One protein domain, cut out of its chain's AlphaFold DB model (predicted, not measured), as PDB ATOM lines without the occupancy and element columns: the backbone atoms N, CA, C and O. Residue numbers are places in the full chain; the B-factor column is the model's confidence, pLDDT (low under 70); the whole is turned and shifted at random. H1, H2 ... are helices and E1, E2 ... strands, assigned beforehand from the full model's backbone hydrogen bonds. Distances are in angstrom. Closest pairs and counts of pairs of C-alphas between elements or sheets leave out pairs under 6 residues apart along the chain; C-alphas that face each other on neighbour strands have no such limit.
ATOM      1  N   MET A  19     109.618-199.183 123.797       62.28
ATOM      2  CA  MET A  19     108.470-198.520 123.181       62.28
ATOM      3  C   MET A  19     107.504-199.491 122.509       62.28
ATOM      4  O   MET A  19     106.317-199.175 122.412       62.28
ATOM      5  N   ASP A  20     107.996-200.663 122.110       64.50
ATOM      6  CA  ASP A  20     107.212-201.660 121.393       64.50
ATOM      7  C   ASP A  20     106.335-202.512 122.346       64.50
ATOM      8  O   ASP A  20     105.460-203.253 121.898       64.50
ATOM      9  N   LEU A  21     106.527-202.394 123.669       60.31
ATOM     10  CA  LEU A  21     105.692-203.071 124.666       60.31
ATOM     11  C   LEU A  21     104.261-202.499 124.702       60.31
ATOM     12  O   LEU A  21     104.091-201.278 124.642       60.31
ATOM     13  N   PRO A  22     103.224-203.338 124.908       71.25
ATOM     14  CA  PRO A  22     101.886-202.857 125.245       71.25
ATOM     15  C   PRO A  22     101.922-201.948 126.481       71.25
ATOM     16  O   PRO A  22     102.634-202.237 127.445       71.25
ATOM     17  N   ASP A  23     101.142-200.864 126.489       71.38
ATOM     18  CA  ASP A  23     101.197-199.856 127.563       71.38
ATOM     19  C   ASP A  23     100.871-200.430 128.953       71.38
ATOM     20  O   ASP A  23     101.455-200.017 129.956       71.38
ATOM     21  N   GLU A  24     100.005-201.444 129.009       62.53
ATOM     22  CA  GLU A  24      99.683-202.192 130.231       62.53
ATOM     23  C   GLU A  24     100.873-203.020 130.748       62.53
ATOM     24  O   GLU A  24     101.012-203.239 131.953       62.53
ATOM     25  N   GLU A  25     101.773-203.444 129.856       56.41
ATOM     26  CA  GLU A  25     102.984-204.175 130.218       56.41
ATOM     27  C   GLU A  25     104.139-203.244 130.584       56.41
ATOM     28  O   GLU A  25     104.866-203.571 131.516       56.41
ATOM     29  N   LYS A  26     104.279-202.054 129.978       64.19
ATOM     30  CA  LYS A  26     105.349-201.078 130.307       64.19
ATOM     31  C   LYS A  26     105.447-200.758 131.802       64.19
ATOM     32  O   LYS A  26     106.536-200.527 132.322       64.19
ATOM     33  N   LEU A  27     104.328-200.789 132.528       60.94
ATOM     34  CA  LEU A  27     104.299-200.592 133.982       60.94
ATOM     35  C   LEU A  27     105.087-201.664 134.744       60.94
ATOM     36  O   LEU A  27     105.699-201.353 135.768       60.94
ATOM     37  N   ASN A  28     105.127-202.880 134.202       59.69
ATOM     38  CA  ASN A  28     105.821-204.042 134.737       59.69
ATOM     39  C   ASN A  28     107.268-204.153 134.253       59.69
ATOM     40  O   ASN A  28     107.900-205.136 134.606       59.69
ATOM     41  N   PHE A  29     107.805-203.210 133.470       63.34
ATOM     42  CA  PHE A  29     109.180-203.251 132.956       63.34
ATOM     43  C   PHE A  29     109.926-201.928 133.223       63.34
ATOM     44  O   PHE A  29     109.325-200.866 133.378       63.34
ATOM     45  N   GLN A  30     111.245-202.009 133.363       65.50
ATOM     46  CA  GLN A  30     112.181-200.903 133.515       65.50
ATOM     47  C   GLN A  30     113.066-200.857 132.270       65.50
ATOM     48  O   GLN A  30     113.684-201.859 131.913       65.50
ATOM     49  N   GLU A  31     113.109-199.695 131.628       66.88
ATOM     50  CA  GLU A  31     114.026-199.392 130.530       66.88
ATOM     51  C   GLU A  31     115.458-199.225 131.065       66.88
ATOM     52  O   GLU A  31     115.670-198.660 132.144       66.88
ATOM     53  N   LEU A  32     116.428-199.756 130.326       64.44
ATOM     54  CA  LEU A  32     117.855-199.702 130.626       64.44
ATOM     55  C   LEU A  32     118.549-198.657 129.745       64.44
ATOM     56  O   LEU A  32     118.065-198.294 128.673       64.44
ATOM     57  N   GLY A  33     119.711-198.172 130.190       50.62
ATOM     58  CA  GLY A  33     120.444-197.094 129.512       50.62
ATOM     59  C   GLY A  33     120.983-197.442 128.115       50.62
ATOM     60  O   GLY A  33     121.377-196.540 127.381       50.62
ATOM     61  N   ASP A  34     120.993-198.721 127.742       56.00
ATOM     62  CA  ASP A  34     121.414-199.237 126.435       56.00
ATOM     63  C   ASP A  34     120.244-199.471 125.456       56.00
ATOM     64  O   ASP A  34     120.460-199.941 124.339       56.00
ATOM     65  N   GLY A  35     119.012-199.120 125.847       58.00
ATOM     66  CA  GLY A  35     117.792-199.336 125.059       58.00
ATOM     67  C   GLY A  35     117.118-200.695 125.290       58.00
ATOM     68  O   GLY A  35     116.064-200.958 124.701       58.00
ATOM     69  N   GLY A  36     117.687-201.549 126.150       60.59
ATOM     70  CA  GLY A  36     117.052-202.774 126.634       60.59
ATOM     71  C   GLY A  36     115.957-202.507 127.673       60.59
ATOM     72  O   GLY A  36     115.765-201.387 128.145       60.59
ATOM     73  N   PHE A  37     115.216-203.545 128.063       59.81
ATOM     74  CA  PHE A  37     114.229-203.452 129.139       59.81
ATOM     75  C   PHE A  37     114.082-204.772 129.895       59.81
ATOM     76  O   PHE A  37     114.251-205.852 129.332       59.81
ATOM     77  N   VAL A  38     113.753-204.689 131.184       58.19
ATOM     78  CA  VAL A  38     113.621-205.849 132.083       58.19
ATOM     79  C   VAL A  38     112.413-205.719 132.994       58.19
ATOM     80  O   VAL A  38     112.012-204.616 133.343       58.19
ATOM     81  N   ARG A  39     111.793-206.835 133.380       55.09
ATOM     82  CA  ARG A  39     110.581-206.808 134.206       55.09
ATOM     83  C   ARG A  39     110.902-206.268 135.611       55.09
ATOM     84  O   ARG A  39     111.854-206.728 136.233       55.09
ATOM     85  N   LYS A  40     110.110-205.321 136.125       51.78
ATOM     86  CA  LYS A  40     110.137-204.797 137.501       51.78
ATOM     87  C   LYS A  40     109.683-205.877 138.492       51.78
ATOM     88  O   LYS A  40     108.583-205.810 139.027       51.78
ATOM     89  N   GLU A  41     110.516-206.877 138.748       53.41
ATOM     90  CA  GLU A  41     110.398-207.759 139.914       53.41
ATOM     91  C   GLU A  41     111.775-207.975 140.567       53.41
ATOM     92  O   GLU A  41     112.800-207.594 140.013       53.41
ATOM     93  N   VAL A  42     111.751-208.530 141.784       45.44
ATOM     94  CA  VAL A  42     112.714-208.495 142.911       45.44
ATOM     95  C   VAL A  42     114.142-209.024 142.625       45.44
ATOM     96  O   VAL A  42     114.688-209.803 143.403       45.44
ATOM     97  N   GLU A  43     114.803-208.615 141.545       47.75
ATOM     98  CA  GLU A  43     116.255-208.759 141.407       47.75
ATOM     99  C   GLU A  43     116.969-207.489 141.874       47.75
ATOM    100  O   GLU A  43     116.604-206.369 141.527       47.75
ATOM    101  N   LYS A  44     118.017-207.670 142.688       55.53
ATOM    102  CA  LYS A  44     118.795-206.558 143.256       55.53
ATOM    103  C   LYS A  44     119.532-205.730 142.192       55.53
ATOM    104  O   LYS A  44     119.909-204.607 142.507       55.53
ATOM    105  N   ASN A  45     119.751-206.268 140.985       69.62
ATOM    106  CA  ASN A  45     120.396-205.551 139.884       69.62
ATOM    107  C   ASN A  45     119.789-205.935 138.505       69.62
ATOM    108  O   ASN A  45     120.177-206.961 137.939       69.62
ATOM    109  N   PRO A  46     118.848-205.134 137.962       68.88
ATOM    110  CA  PRO A  46     118.184-205.392 136.679       68.88
ATOM    111  C   PRO A  46     119.133-205.452 135.469       68.88
ATOM    112  O   PRO A  46     118.865-206.172 134.509       68.88
ATOM    113  N   GLU A  47     120.262-204.743 135.509       74.56
ATOM    114  CA  GLU A  47     121.220-204.707 134.396       74.56
ATOM    115  C   GLU A  47     122.000-206.021 134.267       74.56
ATOM    116  O   GLU A  47     122.178-206.540 133.167       74.56
ATOM    117  N   VAL A  48     122.408-206.618 135.392       79.06
ATOM    118  CA  VAL A  48     123.064-207.942 135.412       79.06
ATOM    119  C   VAL A  48     122.129-209.014 134.868       79.06
ATOM    120  O   VAL A  48     122.554-209.931 134.166       79.06
ATOM    121  N   ALA A  49     120.846-208.896 135.197       74.75
ATOM    122  CA  ALA A  49     119.807-209.785 134.708       74.75
ATOM    123  C   ALA A  49     119.680-209.733 133.186       74.75
ATOM    124  O   ALA A  49     119.633-210.777 132.539       74.75
ATOM    125  N   HIS A  50     119.679-208.524 132.623       77.38
ATOM    126  CA  HIS A  50     119.633-208.318 131.181       77.38
ATOM    127  C   HIS A  50     120.845-208.934 130.479       77.38
ATOM    128  O   HIS A  50     120.680-209.725 129.553       77.38
ATOM    129  N   ARG A  51     122.058-208.640 130.965       84.25
ATOM    130  CA  ARG A  51     123.302-209.160 130.376       84.25
ATOM    131  C   ARG A  51     123.380-210.687 130.444       84.25
ATOM    132  O   ARG A  51     123.769-211.318 129.466       84.25
ATOM    133  N   MET A  52     122.936-211.290 131.549       83.56
ATOM    134  CA  MET A  52     122.801-212.748 131.649       83.56
ATOM    135  C   MET A  52     121.752-213.290 130.666       83.56
ATOM    136  O   MET A  52     122.011-214.285 129.995       83.56
ATOM    137  N   GLY A  53     120.606-212.616 130.532       81.88
ATOM    138  CA  GLY A  53     119.541-212.992 129.599       81.88
ATOM    139  C   GLY A  53     120.000-213.028 128.140       81.88
ATOM    140  O   GLY A  53     119.671-213.969 127.427       81.88
ATOM    141  N   ILE A  54     120.849-212.082 127.715       84.56
ATOM    142  CA  ILE A  54     121.451-212.090 126.368       84.56
ATOM    143  C   ILE A  54     122.239-213.387 126.125       84.56
ATOM    144  O   ILE A  54     122.121-213.996 125.059       84.56
ATOM    145  N   VAL A  55     123.030-213.827 127.109       88.50
ATOM    146  CA  VAL A  55     123.796-215.079 127.018       88.50
ATOM    147  C   VAL A  55     122.849-216.280 126.990       88.50
ATOM    148  O   VAL A  55     122.991-217.158 126.140       88.50
ATOM    149  N   GLU A  56     121.848-216.313 127.872       89.69
ATOM    150  CA  GLU A  56     120.854-217.391 127.917       89.69
ATOM    151  C   GLU A  56     120.083-217.524 126.590       89.69
ATOM    152  O   GLU A  56     119.922-218.639 126.094       89.69
ATOM    153  N   ASP A  57     119.685-216.418 125.957       85.81
ATOM    154  CA  ASP A  57     118.971-216.418 124.673       85.81
ATOM    155  C   ASP A  57     119.832-216.973 123.526       85.81
ATOM    156  O   ASP A  57     119.351-217.745 122.686       85.81
ATOM    157  N   GLN A  58     121.129-216.646 123.496       88.00
ATOM    158  CA  GLN A  58     122.070-217.230 122.531       88.00
ATOM    159  C   GLN A  58     122.201-218.748 122.718       88.00
ATOM    160  O   GLN A  58     122.211-219.507 121.738       88.00
ATOM    161  N   ILE A  59     122.247-219.204 123.972       92.44
ATOM    162  CA  ILE A  59     122.292-220.629 124.308       92.44
ATOM    163  C   ILE A  59     120.997-221.312 123.871       92.44
ATOM    164  O   ILE A  59     121.055-222.325 123.176       92.44
ATOM    165  N   ILE A  60     119.835-220.743 124.204       91.81
ATOM    166  CA  ILE A  60     118.520-221.275 123.824       91.81
ATOM    167  C   ILE A  60     118.429-221.461 122.309       91.81
ATOM    168  O   ILE A  60     118.030-222.532 121.851       91.81
ATOM    169  N   ASN A  61     118.813-220.450 121.528       89.56
ATOM    170  CA  ASN A  61     118.774-220.522 120.067       89.56
ATOM    171  C   ASN A  61     119.696-221.624 119.527       89.56
ATOM    172  O   ASN A  61     119.294-222.386 118.648       89.56
ATOM    173  N   THR A  62     120.895-221.762 120.099       91.94
ATOM    174  CA  THR A  62     121.832-222.842 119.752       91.94
ATOM    175  C   THR A  62     121.232-224.220 120.035       91.94
ATOM    176  O   THR A  62     121.258-225.102 119.178       91.94
ATOM    177  N   LEU A  63     120.660-224.410 121.226       93.69
ATOM    178  CA  LEU A  63     120.076-225.685 121.635       93.69
ATOM    179  C   LEU A  63     118.844-226.045 120.804       93.69
ATOM    180  O   LEU A  63     118.722-227.190 120.381       93.69
ATOM    181  N   LYS A  64     117.952-225.080 120.538       92.50
ATOM    182  CA  LYS A  64     116.782-225.282 119.671       92.50
ATOM    183  C   LYS A  64     117.206-225.736 118.281       92.50
ATOM    184  O   LYS A  64     116.687-226.737 117.804       92.50
ATOM    185  N   HIS A  65     118.199-225.076 117.687       91.00
ATOM    186  CA  HIS A  65     118.725-225.481 116.388       91.00
ATOM    187  C   HIS A  65     119.299-226.909 116.410       91.00
ATOM    188  O   HIS A  65     118.987-227.708 115.531       91.00
ATOM    189  N   GLU A  66     120.089-227.272 117.428       92.06
ATOM    190  CA  GLU A  66     120.620-228.640 117.556       92.06
ATOM    191  C   GLU A  66     119.515-229.695 117.728       92.06
ATOM    192  O   GLU A  66     119.613-230.786 117.165       92.06
ATOM    193  N   LEU A  67     118.468-229.386 118.496       92.06
ATOM    194  CA  LEU A  67     117.324-230.276 118.706       92.06
ATOM    195  C   LEU A  67     116.479-230.429 117.433       92.06
ATOM    196  O   LEU A  67     116.085-231.544 117.095       92.06
ATOM    197  N   GLU A  68     116.259-229.337 116.697       90.75
ATOM    198  CA  GLU A  68     115.573-229.336 115.400       90.75
ATOM    199  C   GLU A  68     116.333-230.169 114.360       90.75
ATOM    200  O   GLU A  68     115.740-231.027 113.709       90.75
ATOM    201  N   VAL A  69     117.653-229.979 114.245       89.25
ATOM    202  CA  VAL A  69     118.514-230.767 113.342       89.25
ATOM    203  C   VAL A  69     118.558-232.239 113.753       89.25
ATOM    204  O   VAL A  69     118.599-233.121 112.896       89.25
ATOM    205  N   GLY A  70     118.528-232.522 115.059       85.94
ATOM    206  CA  GLY A  70     118.465-233.883 115.588       85.94
ATOM    207  C   GLY A  70     117.156-234.613 115.271       85.94
ATOM    208  O   GLY A  70     117.142-235.845 115.267       85.94
ATOM    209  N   GLY A  71     116.070-233.880 114.996       87.62
ATOM    210  CA  GLY A  71     114.794-234.421 114.518       87.62
ATOM    211  C   GLY A  71     114.048-235.328 115.503       87.62
ATOM    212  O   GLY A  71     113.139-236.042 115.089       87.62
ATOM    213  N   LEU A  72     114.428-235.335 116.785       90.38
ATOM    214  CA  LEU A  72     113.796-236.136 117.838       90.38
ATOM    215  C   LEU A  72     112.964-235.244 118.751       90.38
ATOM    216  O   LEU A  72     113.474-234.260 119.280       90.38
ATOM    217  N   SER A  73     111.714-235.624 119.007       91.94
ATOM    218  CA  SER A  73     110.910-234.988 120.054       91.94
ATOM    219  C   SER A  73     111.366-235.409 121.459       91.94
ATOM    220  O   SER A  73     111.960-236.474 121.653       91.94
ATOM    221  N   GLN A  74     111.039-234.600 122.473       90.19
ATOM    222  CA  GLN A  74     111.335-234.910 123.878       90.19
ATOM    223  C   GLN A  74     110.725-236.253 124.317       90.19
ATOM    224  O   GLN A  74     111.390-237.045 124.982       90.19
ATOM    225  N   GLN A  75     109.491-236.546 123.895       92.06
ATOM    226  CA  GLN A  75     108.817-237.802 124.229       92.06
ATOM    227  C   GLN A  75     109.505-239.010 123.579       92.06
ATOM    228  O   GLN A  75     109.677-240.042 124.226       92.06
ATOM    229  N   GLU A  76     109.937-238.891 122.320       93.12
ATOM    230  CA  GLU A  76     110.692-239.952 121.646       93.12
ATOM    231  C   GLU A  76     112.053-240.180 122.310       93.12
ATOM    232  O   GLU A  76     112.448-241.330 122.507       93.12
ATOM    233  N   ALA A  77     112.750-239.110 122.705       92.31
ATOM    234  CA  ALA A  77     114.002-239.214 123.448       92.31
ATOM    235  C   ALA A  77     113.805-239.926 124.799       92.31
ATOM    236  O   ALA A  77     114.607-240.792 125.148       92.31
ATOM    237  N   LEU A  78     112.716-239.635 125.524       92.06
ATOM    238  CA  LEU A  78     112.387-240.286 126.797       92.06
ATOM    239  C   LEU A  78     112.100-241.780 126.621       92.06
ATOM    240  O   LEU A  78     112.619-242.605 127.376       92.06
ATOM    241  N   THR A  79     111.321-242.142 125.603       93.88
ATOM    242  CA  THR A  79     111.052-243.545 125.268       93.88
ATOM    243  C   THR A  79     112.353-244.283 124.956       93.88
ATOM    244  O   THR A  79     112.650-245.297 125.587       93.88
ATOM    245  N   ARG A  80     113.193-243.736 124.067       94.19
ATOM    246  CA  ARG A  80     114.471-244.360 123.688       94.19
ATOM    247  C   ARG A  80     115.471-244.434 124.843       94.19
ATOM    248  O   ARG A  80     116.228-245.401 124.929       94.19
ATOM    249  N   TYR A  81     115.468-243.451 125.742       92.00
ATOM    250  CA  TYR A  81     116.267-243.473 126.966       92.00
ATOM    251  C   TYR A  81     115.884-244.650 127.873       92.00
ATOM    252  O   TYR A  81     116.758-245.391 128.334       92.00
ATOM    253  N   ASN A  82     114.583-244.845 128.104       91.25
ATOM    254  CA  ASN A  82     114.080-245.939 128.934       91.25
ATOM    255  C   ASN A  82     114.353-247.305 128.289       91.25
ATOM    256  O   ASN A  82     114.889-248.187 128.956       91.25
ATOM    257  N   GLU A  83     114.094-247.450 126.985       94.06
ATOM    258  CA  GLU A  83     114.392-248.678 126.236       94.06
ATOM    259  C   GLU A  83     115.883-249.043 126.275       94.06
ATOM    260  O   GLU A  83     116.238-250.211 126.444       94.06
ATOM    261  N   ALA A  84     116.776-248.057 126.130       90.94
ATOM    262  CA  ALA A  84     118.215-248.275 126.253       90.94
ATOM    263  C   ALA A  84     118.595-248.719 127.676       90.94
ATOM    264  O   ALA A  84     119.434-249.604 127.847       90.94
ATOM    265  N   GLY A  85     117.938-248.157 128.695       88.25
ATOM    266  CA  GLY A  85     118.113-248.549 130.092       88.25
ATOM    267  C   GLY A  85     117.701-249.991 130.386       88.25
ATOM    268  O   GLY A  85     118.442-250.704 131.063       88.25
ATOM    269  N   GLU A  86     116.562-250.431 129.852       90.62
ATOM    270  CA  GLU A  86     116.075-251.813 129.971       90.62
ATOM    271  C   GLU A  86     116.998-252.816 129.269       90.62
ATOM    272  O   GLU A  86     117.202-253.928 129.754       90.62
ATOM    273  N   LYS A  87     117.610-252.400 128.156       93.31
ATOM    274  CA  LYS A  87     118.565-253.205 127.377       93.31
ATOM    275  C   LYS A  87     120.006-253.138 127.897       93.31
ATOM    276  O   LYS A  87     120.878-253.764 127.303       93.31
ATOM    277  N   TYR A  88     120.270-252.393 128.974       88.25
ATOM    278  CA  TYR A  88     121.622-252.113 129.485       88.25
ATOM    279  C   TYR A  88     122.572-251.493 128.434       88.25
ATOM    280  O   TYR A  88     123.791-251.654 128.508       88.25
ATOM    281  N   ASP A  89     122.031-250.751 127.464       91.31
ATOM    282  CA  ASP A  89     122.797-250.027 126.447       91.31
ATOM    283  C   ASP A  89     123.200-248.642 126.965       91.31
ATOM    284  O   ASP A  89     122.560-247.618 126.708       91.31
ATOM    285  N   TYR A  90     124.297-248.614 127.721       87.62
ATOM    286  CA  TYR A  90     124.793-247.398 128.365       87.62
ATOM    287  C   TYR A  90     125.141-246.274 127.380       87.62
ATOM    288  O   TYR A  90     125.007-245.100 127.723       87.62
ATOM    289  N   LYS A  91     125.574-246.603 126.156       91.56
ATOM    290  CA  LYS A  91     125.971-245.598 125.160       91.56
ATOM    291  C   LYS A  91     124.753-244.821 124.672       91.56
ATOM    292  O   LYS A  91     124.765-243.590 124.688       91.56
ATOM    293  N   ASN A  92     123.709-245.536 124.258       91.44
ATOM    294  CA  ASN A  92     122.476-244.905 123.800       91.44
ATOM    295  C   ASN A  92     121.713-244.261 124.957       91.44
ATOM    296  O   ASN A  92     121.171-243.171 124.794       91.44
ATOM    297  N   GLN A  93     121.738-244.871 126.142       88.56
ATOM    298  CA  GLN A  93     121.142-244.266 127.327       88.56
ATOM    299  C   GLN A  93     121.793-242.912 127.653       88.56
ATOM    300  O   GLN A  93     121.077-241.937 127.873       88.56
ATOM    301  N   LYS A  94     123.130-242.805 127.608       88.69
ATOM    302  CA  LYS A  94     123.828-241.522 127.788       88.69
ATOM    303  C   LYS A  94     123.421-240.498 126.721       88.69
ATOM    304  O   LYS A  94     123.036-239.387 127.065       88.69
ATOM    305  N   LEU A  95     123.442-240.894 125.447       90.44
ATOM    306  CA  LEU A  95     123.078-240.027 124.320       90.44
ATOM    307  C   LEU A  95     121.668-239.427 124.472       90.44
ATOM    308  O   LEU A  95     121.500-238.214 124.355       90.44
ATOM    309  N   TYR A  96     120.655-240.257 124.734       91.69
ATOM    310  CA  TYR A  96     119.279-239.773 124.886       91.69
ATOM    311  C   TYR A  96     119.083-238.985 126.185       91.69
ATOM    312  O   TYR A  96     118.312-238.028 126.201       91.69
ATOM    313  N   GLY A  97     119.826-239.323 127.243       89.25
ATOM    314  CA  GLY A  97     119.873-238.532 128.471       89.25
ATOM    315  C   GLY A  97     120.361-237.106 128.213       89.25
ATOM    316  O   GLY A  97     119.730-236.151 128.662       89.25
ATOM    317  N   ASP A  98     121.420-236.939 127.420       89.00
ATOM    318  CA  ASP A  98     121.935-235.615 127.060       89.00
ATOM    319  C   ASP A  98     120.943-234.814 126.199       89.00
ATOM    320  O   ASP A  98     120.795-233.609 126.398       89.00
ATOM    321  N   ILE A  99     120.199-235.464 125.297       91.19
ATOM    322  CA  ILE A  99     119.126-234.813 124.519       91.19
ATOM    323  C   ILE A  99     117.995-234.327 125.440       91.19
ATOM    324  O   ILE A  99     117.567-233.177 125.330       91.19
ATOM    325  N   LEU A 100     117.540-235.162 126.379       90.56
ATOM    326  CA  LEU A 100     116.522-234.782 127.368       90.56
ATOM    327  C   LEU A 100     116.978-233.605 128.236       90.56
ATOM    328  O   LEU A 100     116.184-232.712 128.536       90.56
ATOM    329  N   ARG A 101     118.265-233.561 128.602       89.25
ATOM    330  CA  ARG A 101     118.839-232.402 129.292       89.25
ATOM    331  C   ARG A 101     118.776-231.146 128.438       89.25
ATOM    332  O   ARG A 101     118.358-230.130 128.961       89.25
ATOM    333  N   LYS A 102     119.103-231.201 127.143       92.12
ATOM    334  CA  LYS A 102     119.002-230.026 126.258       92.12
ATOM    335  C   LYS A 102     117.571-229.488 126.153       92.12
ATOM    336  O   LYS A 102     117.387-228.276 126.187       92.12
ATOM    337  N   PHE A 103     116.562-230.362 126.071       91.38
ATOM    338  CA  PHE A 103     115.154-229.937 126.122       91.38
ATOM    339  C   PHE A 103     114.828-229.211 127.435       91.38
ATOM    340  O   PHE A 103     114.268-228.117 127.413       91.38
ATOM    341  N   SER A 104     115.243-229.787 128.567       88.75
ATOM    342  CA  SER A 104     115.067-229.174 129.890       88.75
ATOM    343  C   SER A 104     115.839-227.865 130.043       88.75
ATOM    344  O   SER A 104     115.317-226.910 130.606       88.75
ATOM    345  N   ASP A 105     117.052-227.773 129.498       90.75
ATOM    346  CA  ASP A 105     117.850-226.552 129.502       90.75
ATOM    347  C   ASP A 105     117.117-225.441 128.743       90.75
ATOM    348  O   ASP A 105     116.989-224.340 129.266       90.75
ATOM    349  N   VAL A 106     116.556-225.724 127.559       89.44
ATOM    350  CA  VAL A 106     115.741-224.748 126.813       89.44
ATOM    351  C   VAL A 106     114.538-224.290 127.638       89.44
ATOM    352  O   VAL A 106     114.291-223.085 127.731       89.44
ATOM    353  N   GLU A 107     113.795-225.215 128.248       85.31
ATOM    354  CA  GLU A 107     112.608-224.877 129.040       85.31
ATOM    355  C   GLU A 107     112.969-224.071 130.299       85.31
ATOM    356  O   GLU A 107     112.336-223.049 130.596       85.31
ATOM    357  N   PHE A 108     114.031-224.480 130.995       84.50
ATOM    358  CA  PHE A 108     114.530-223.820 132.191       84.50
ATOM    359  C   PHE A 108     115.079-222.438 131.876       84.50
ATOM    360  O   PHE A 108     114.739-221.484 132.573       84.50
ATOM    361  N   LEU A 109     115.919-222.291 130.851       83.44
ATOM    362  CA  LEU A 109     116.460-220.999 130.431       83.44
ATOM    363  C   LEU A 109     115.337-220.050 129.993       83.44
ATOM    364  O   LEU A 109     115.309-218.920 130.457       83.44
ATOM    365  N   SER A 110     114.340-220.536 129.246       75.75
ATOM    366  CA  SER A 110     113.244-219.689 128.743       75.75
ATOM    367  C   SER A 110     112.202-219.301 129.805       75.75
ATOM    368  O   SER A 110     111.579-218.245 129.714       75.75
ATOM    369  N   SER A 111     111.913-220.186 130.768       71.38
ATOM    370  CA  SER A 111     110.730-220.043 131.638       71.38
ATOM    371  C   SER A 111     110.958-220.348 133.119       71.38
ATOM    372  O   SER A 111     110.047-220.191 133.930       71.38
ATOM    373  N   GLY A 112     112.152-220.814 133.485       71.44
ATOM    374  CA  GLY A 112     112.497-221.231 134.848       71.44
ATOM    375  C   GLY A 112     111.844-222.517 135.308       71.44
ATOM    376  O   GLY A 112     112.025-222.911 136.461       71.44
ATOM    377  N   LYS A 113     111.100-223.180 134.423       73.94
ATOM    378  CA  LYS A 113     110.527-224.485 134.703       73.94
ATOM    379  C   LYS A 113     111.629-225.530 134.711       73.94
ATOM    380  O   LYS A 113     112.488-225.577 133.841       73.94
ATOM    381  N   ASP A 114     111.615-226.319 135.769       73.12
ATOM    382  CA  ASP A 114     112.498-227.461 135.934       73.12
ATOM    383  C   ASP A 114     112.020-228.641 135.064       73.12
ATOM    384  O   ASP A 114     110.934-228.571 134.496       73.12
ATOM    385  N   TYR A 115     112.793-229.733 135.013       72.69
ATOM    386  CA  TYR A 115     112.432-230.962 134.298       72.69
ATOM    387  C   TYR A 115     110.976-231.371 134.571       72.69
ATOM    388  O   TYR A 115     110.510-231.314 135.720       72.69
ATOM    389  N   ASP A 116     110.295-231.857 133.533       78.50
ATOM    390  CA  ASP A 116     108.993-232.492 133.684       78.50
ATOM    391  C   ASP A 116     109.089-233.725 134.603       78.50
ATOM    392  O   ASP A 116     110.145-234.348 134.755       78.50
ATOM    393  N   GLU A 117     107.980-234.075 135.254       82.25
ATOM    394  CA  GLU A 117     107.967-235.115 136.287       82.25
ATOM    395  C   GLU A 117     108.363-236.499 135.739       82.25
ATOM    396  O   GLU A 117     109.027-237.270 136.435       82.25
ATOM    397  N   ALA A 118     108.029-236.808 134.481       80.31
ATOM    398  CA  ALA A 118     108.387-238.084 133.865       80.31
ATOM    399  C   ALA A 118     109.904-238.174 133.633       80.31
ATOM    400  O   ALA A 118     110.530-239.181 133.979       80.31
ATOM    401  N   THR A 119     110.518-237.095 133.147       77.00
ATOM    402  CA  THR A 119     111.974-236.983 133.002       77.00
ATOM    403  C   THR A 119     112.683-236.998 134.361       77.00
ATOM    404  O   THR A 119     113.687-237.697 134.527       77.00
ATOM    405  N   LYS A 120     112.139-236.322 135.386       80.25
ATOM    406  CA  LYS A 120     112.666-236.385 136.764       80.25
ATOM    407  C   LYS A 120     112.680-237.806 137.303       80.25
ATOM    408  O   LYS A 120     113.679-238.228 137.881       80.25
ATOM    409  N   GLN A 121     111.600-238.558 137.114       80.62
ATOM    410  CA  GLN A 121     111.521-239.948 137.561       80.62
ATOM    411  C   GLN A 121     112.484-240.863 136.798       80.62
ATOM    412  O   GLN A 121     113.065-241.768 137.404       80.62
ATOM    413  N   ALA A 122     112.698-240.609 135.505       76.00
ATOM    414  CA  ALA A 122     113.666-241.340 134.694       76.00
ATOM    415  C   ALA A 122     115.114-241.108 135.169       76.00
ATOM    416  O   ALA A 122     115.876-242.069 135.294       76.00
ATOM    417  N   PHE A 123     115.477-239.866 135.519       77.38
ATOM    418  CA  PHE A 123     116.801-239.543 136.067       77.38
ATOM    419  C   PHE A 123     116.967-239.944 137.539       77.38
ATOM    420  O   PHE A 123     118.022-240.429 137.925       77.38
ATOM    421  N   LYS A 124     115.924-239.862 138.375       68.56
ATOM    422  CA  LYS A 124     115.991-240.244 139.803       68.56
ATOM    423  C   LYS A 124     116.417-241.702 140.022       68.56
ATOM    424  O   LYS A 124     116.939-242.035 141.084       68.56
ATOM    425  N   LYS A 125     116.207-242.576 139.032       58.00
ATOM    426  CA  LYS A 125     116.599-243.992 139.088       58.00
ATOM    427  C   LYS A 125     118.106-244.231 138.924       58.00
ATOM    428  O   LYS A 125     118.551-245.324 139.271       58.00
ATOM    429  N   ARG A 126     118.898-243.273 138.422       55.06
ATOM    430  CA  ARG A 126     120.356-243.423 138.253       55.06
ATOM    431  C   ARG A 126     121.073-242.083 138.429       55.06
ATOM    432  O   ARG A 126     120.736-241.119 137.763       55.06
ATOM    433  N   TRP A 127     122.062-242.067 139.329       46.56
ATOM    434  CA  TRP A 127     123.014-240.982 139.610       46.56
ATOM    435  C   TRP A 127     123.331-240.075 138.417       46.56
ATOM    436  O   TRP A 127     124.255-240.358 137.668       46.56
ATOM    437  N   ASP A 128     122.648-238.942 138.319       48.75
ATOM    438  CA  ASP A 128     123.162-237.778 137.616       48.75
ATOM    439  C   ASP A 128     122.516-236.522 138.201       48.75
ATOM    440  O   ASP A 128     121.300-236.438 138.382       48.75
ATOM    441  N   SER A 129     123.348-235.546 138.556       57.38
ATOM    442  CA  SER A 129     122.898-234.239 139.024       57.38
ATOM    443  C   SER A 129     121.958-233.601 137.998       57.38
ATOM    444  O   SER A 129     122.261-233.632 136.806       57.38
ATOM    445  N   LEU A 130     120.878-232.959 138.457       69.19
ATOM    446  CA  LEU A 130     119.939-232.137 137.664       69.19
ATOM    447  C   LEU A 130     120.590-230.835 137.123       69.19
ATOM    448  O   LEU A 130     119.976-229.767 137.141       69.19
ATOM    449  N   GLY A 131     121.864-230.900 136.740       82.44
ATOM    450  CA  GLY A 131     122.629-229.797 136.175       82.44
ATOM    451  C   GLY A 131     122.384-229.631 134.680       82.44
ATOM    452  O   GLY A 131     121.741-230.462 134.038       82.44
ATOM    453  N   TYR A 132     122.928-228.550 134.133       89.56
ATOM    454  CA  TYR A 132     122.872-228.269 132.702       89.56
ATOM    455  C   TYR A 132     123.562-229.360 131.872       89.56
ATOM    456  O   TYR A 132     124.555-229.951 132.312       89.56
ATOM    457  N   SER A 133     123.094-229.573 130.638       90.69
ATOM    458  CA  SER A 133     123.802-230.419 129.668       90.69
ATOM    459  C   SER A 133     125.219-229.904 129.391       90.69
ATOM    460  O   SER A 133     125.490-228.703 129.475       90.69
ATOM    461  N   ASP A 134     126.122-230.802 128.983       90.44
ATOM    462  CA  ASP A 134     127.505-230.453 128.620       90.44
ATOM    463  C   ASP A 134     127.572-229.323 127.580       90.44
ATOM    464  O   ASP A 134     128.449-228.455 127.647       90.44
ATOM    465  N   LYS A 135     126.616-229.301 126.638       93.19
ATOM    466  CA  LYS A 135     126.520-228.249 125.623       93.19
ATOM    467  C   LYS A 135     126.203-226.900 126.259       93.19
ATOM    468  O   LYS A 135     126.949-225.958 126.037       93.19
ATOM    469  N   THR A 136     125.162-226.823 127.083       93.56
ATOM    470  CA  THR A 136     124.767-225.594 127.788       93.56
ATOM    471  C   THR A 136     125.891-225.056 128.663       93.56
ATOM    472  O   THR A 136     126.197-223.868 128.616       93.56
ATOM    473  N   GLN A 137     126.570-225.929 129.414       94.06
ATOM    474  CA  GLN A 137     127.702-225.513 130.242       94.06
ATOM    475  C   GLN A 137     128.870-224.968 129.411       94.06
ATOM    476  O   GLN A 137     129.500-223.993 129.810       94.06
ATOM    477  N   SER A 138     129.155-225.580 128.258       95.00
ATOM    478  CA  SER A 138     130.191-225.094 127.339       95.00
ATOM    479  C   SER A 138     129.806-223.751 126.725       95.00
ATOM    480  O   SER A 138     130.612-222.826 126.743       95.00
ATOM    481  N   SER A 139     128.556-223.601 126.287       94.38
ATOM    482  CA  SER A 139     128.071-222.346 125.720       94.38
ATOM    483  C   SER A 139     128.073-221.202 126.741       94.38
ATOM    484  O   SER A 139     128.375-220.073 126.374       94.38
TER     485      SER A 139
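What this domain is: This is residues 19 to 139 of the 460 residues of an uncharacterized protein of Candidatus Yanofskybacteria bacterium RIFCSPHIGHO2_01_FULL_41_53 (UniProt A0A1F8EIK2). Two long helices, H2 and H4, cross where the later part of H2 meets the later part of H4, and each reaches on toward one end of a stretched-out model. The first half of H2 is an arm to a small head made of H1 and the strand hairpin E1 and E2; at the other end H4 folds back on H3 as a helical hairpin, with the short H5 close by and H6 beside H4. The printed part has 121 residues, with six named helices and two named strands in the order H1, E1, E2, H2, H3, H4, H5, H6; the sheet, E1 - E2, is antiparallel and the class is mostly helix. The whole is loose, with a radius of gyration of the C-alphas of 17.9 A, and spans 55 by 28 by 26 A.

How they stand to each other: H1, residues 23 to 26, touches no helix. E1, residues 29 to 31, and E2, residues 37 to 39, form an antiparallel hairpin at 155 degrees, with N 30 and O 38 2.7 A apart and N 38 and O 30 2.9 A apart, both within hydrogen-bond range. The closest C-alphas of E2 and H2, residues 46 to 70, are those of Val 38 and Pro 46, 6.5 A apart. With residues 56 to 67 alone H2 touches H4, residues 90 to 111, at a steep tilt of 40 degrees, opposite ways; the closest C-alphas, of Ile 60 and Val 106, are 5.4 A apart. H3, residues 74 to 86, touches H4 at a shallow tilt of 30 degrees, opposite ways, a helical hairpin whose closest C-alphas, of Tyr 81 and Gln 93, are 5.0 A apart. H5, residues 117 to 124, is close to but not clearly touching H3, the closest C-alphas, of Leu 78 and Thr 119, being 7.0 A apart. H6, residues 134 to 139, touches H4 at a steep tilt of 42 degrees, with the closest C-alphas, of Asp 105 and Thr 136, 7.2 A apart. H2 and H6 only just touch, with 3 pairs of C-alphas within 8 A. Every O i to N i+4 pair is within hydrogen-bond range in H3, H4, H5 and H6, and 20 of 21 are in H2; H1 is too short for such a pair.

Where its parts are: H1 begins at C-alpha 23, (101.197, -199.856, 127.563). H2 measures 35.4 A from C-alpha 46 to C-alpha 70, H3 18.6 A and H4 30.9 A. H6 ends at C-alpha 139, (128.071, -222.346, 125.720).

The domain as a whole: The C-alphas of Gly 33 and Lys 87, the two farthest apart, are 56.2 A apart. The printed part has no cut and no long link. Mean pLDDT of the printed part is 79.3, with residues 19 to 21, 24 to 46 and 124 to 130 under 70.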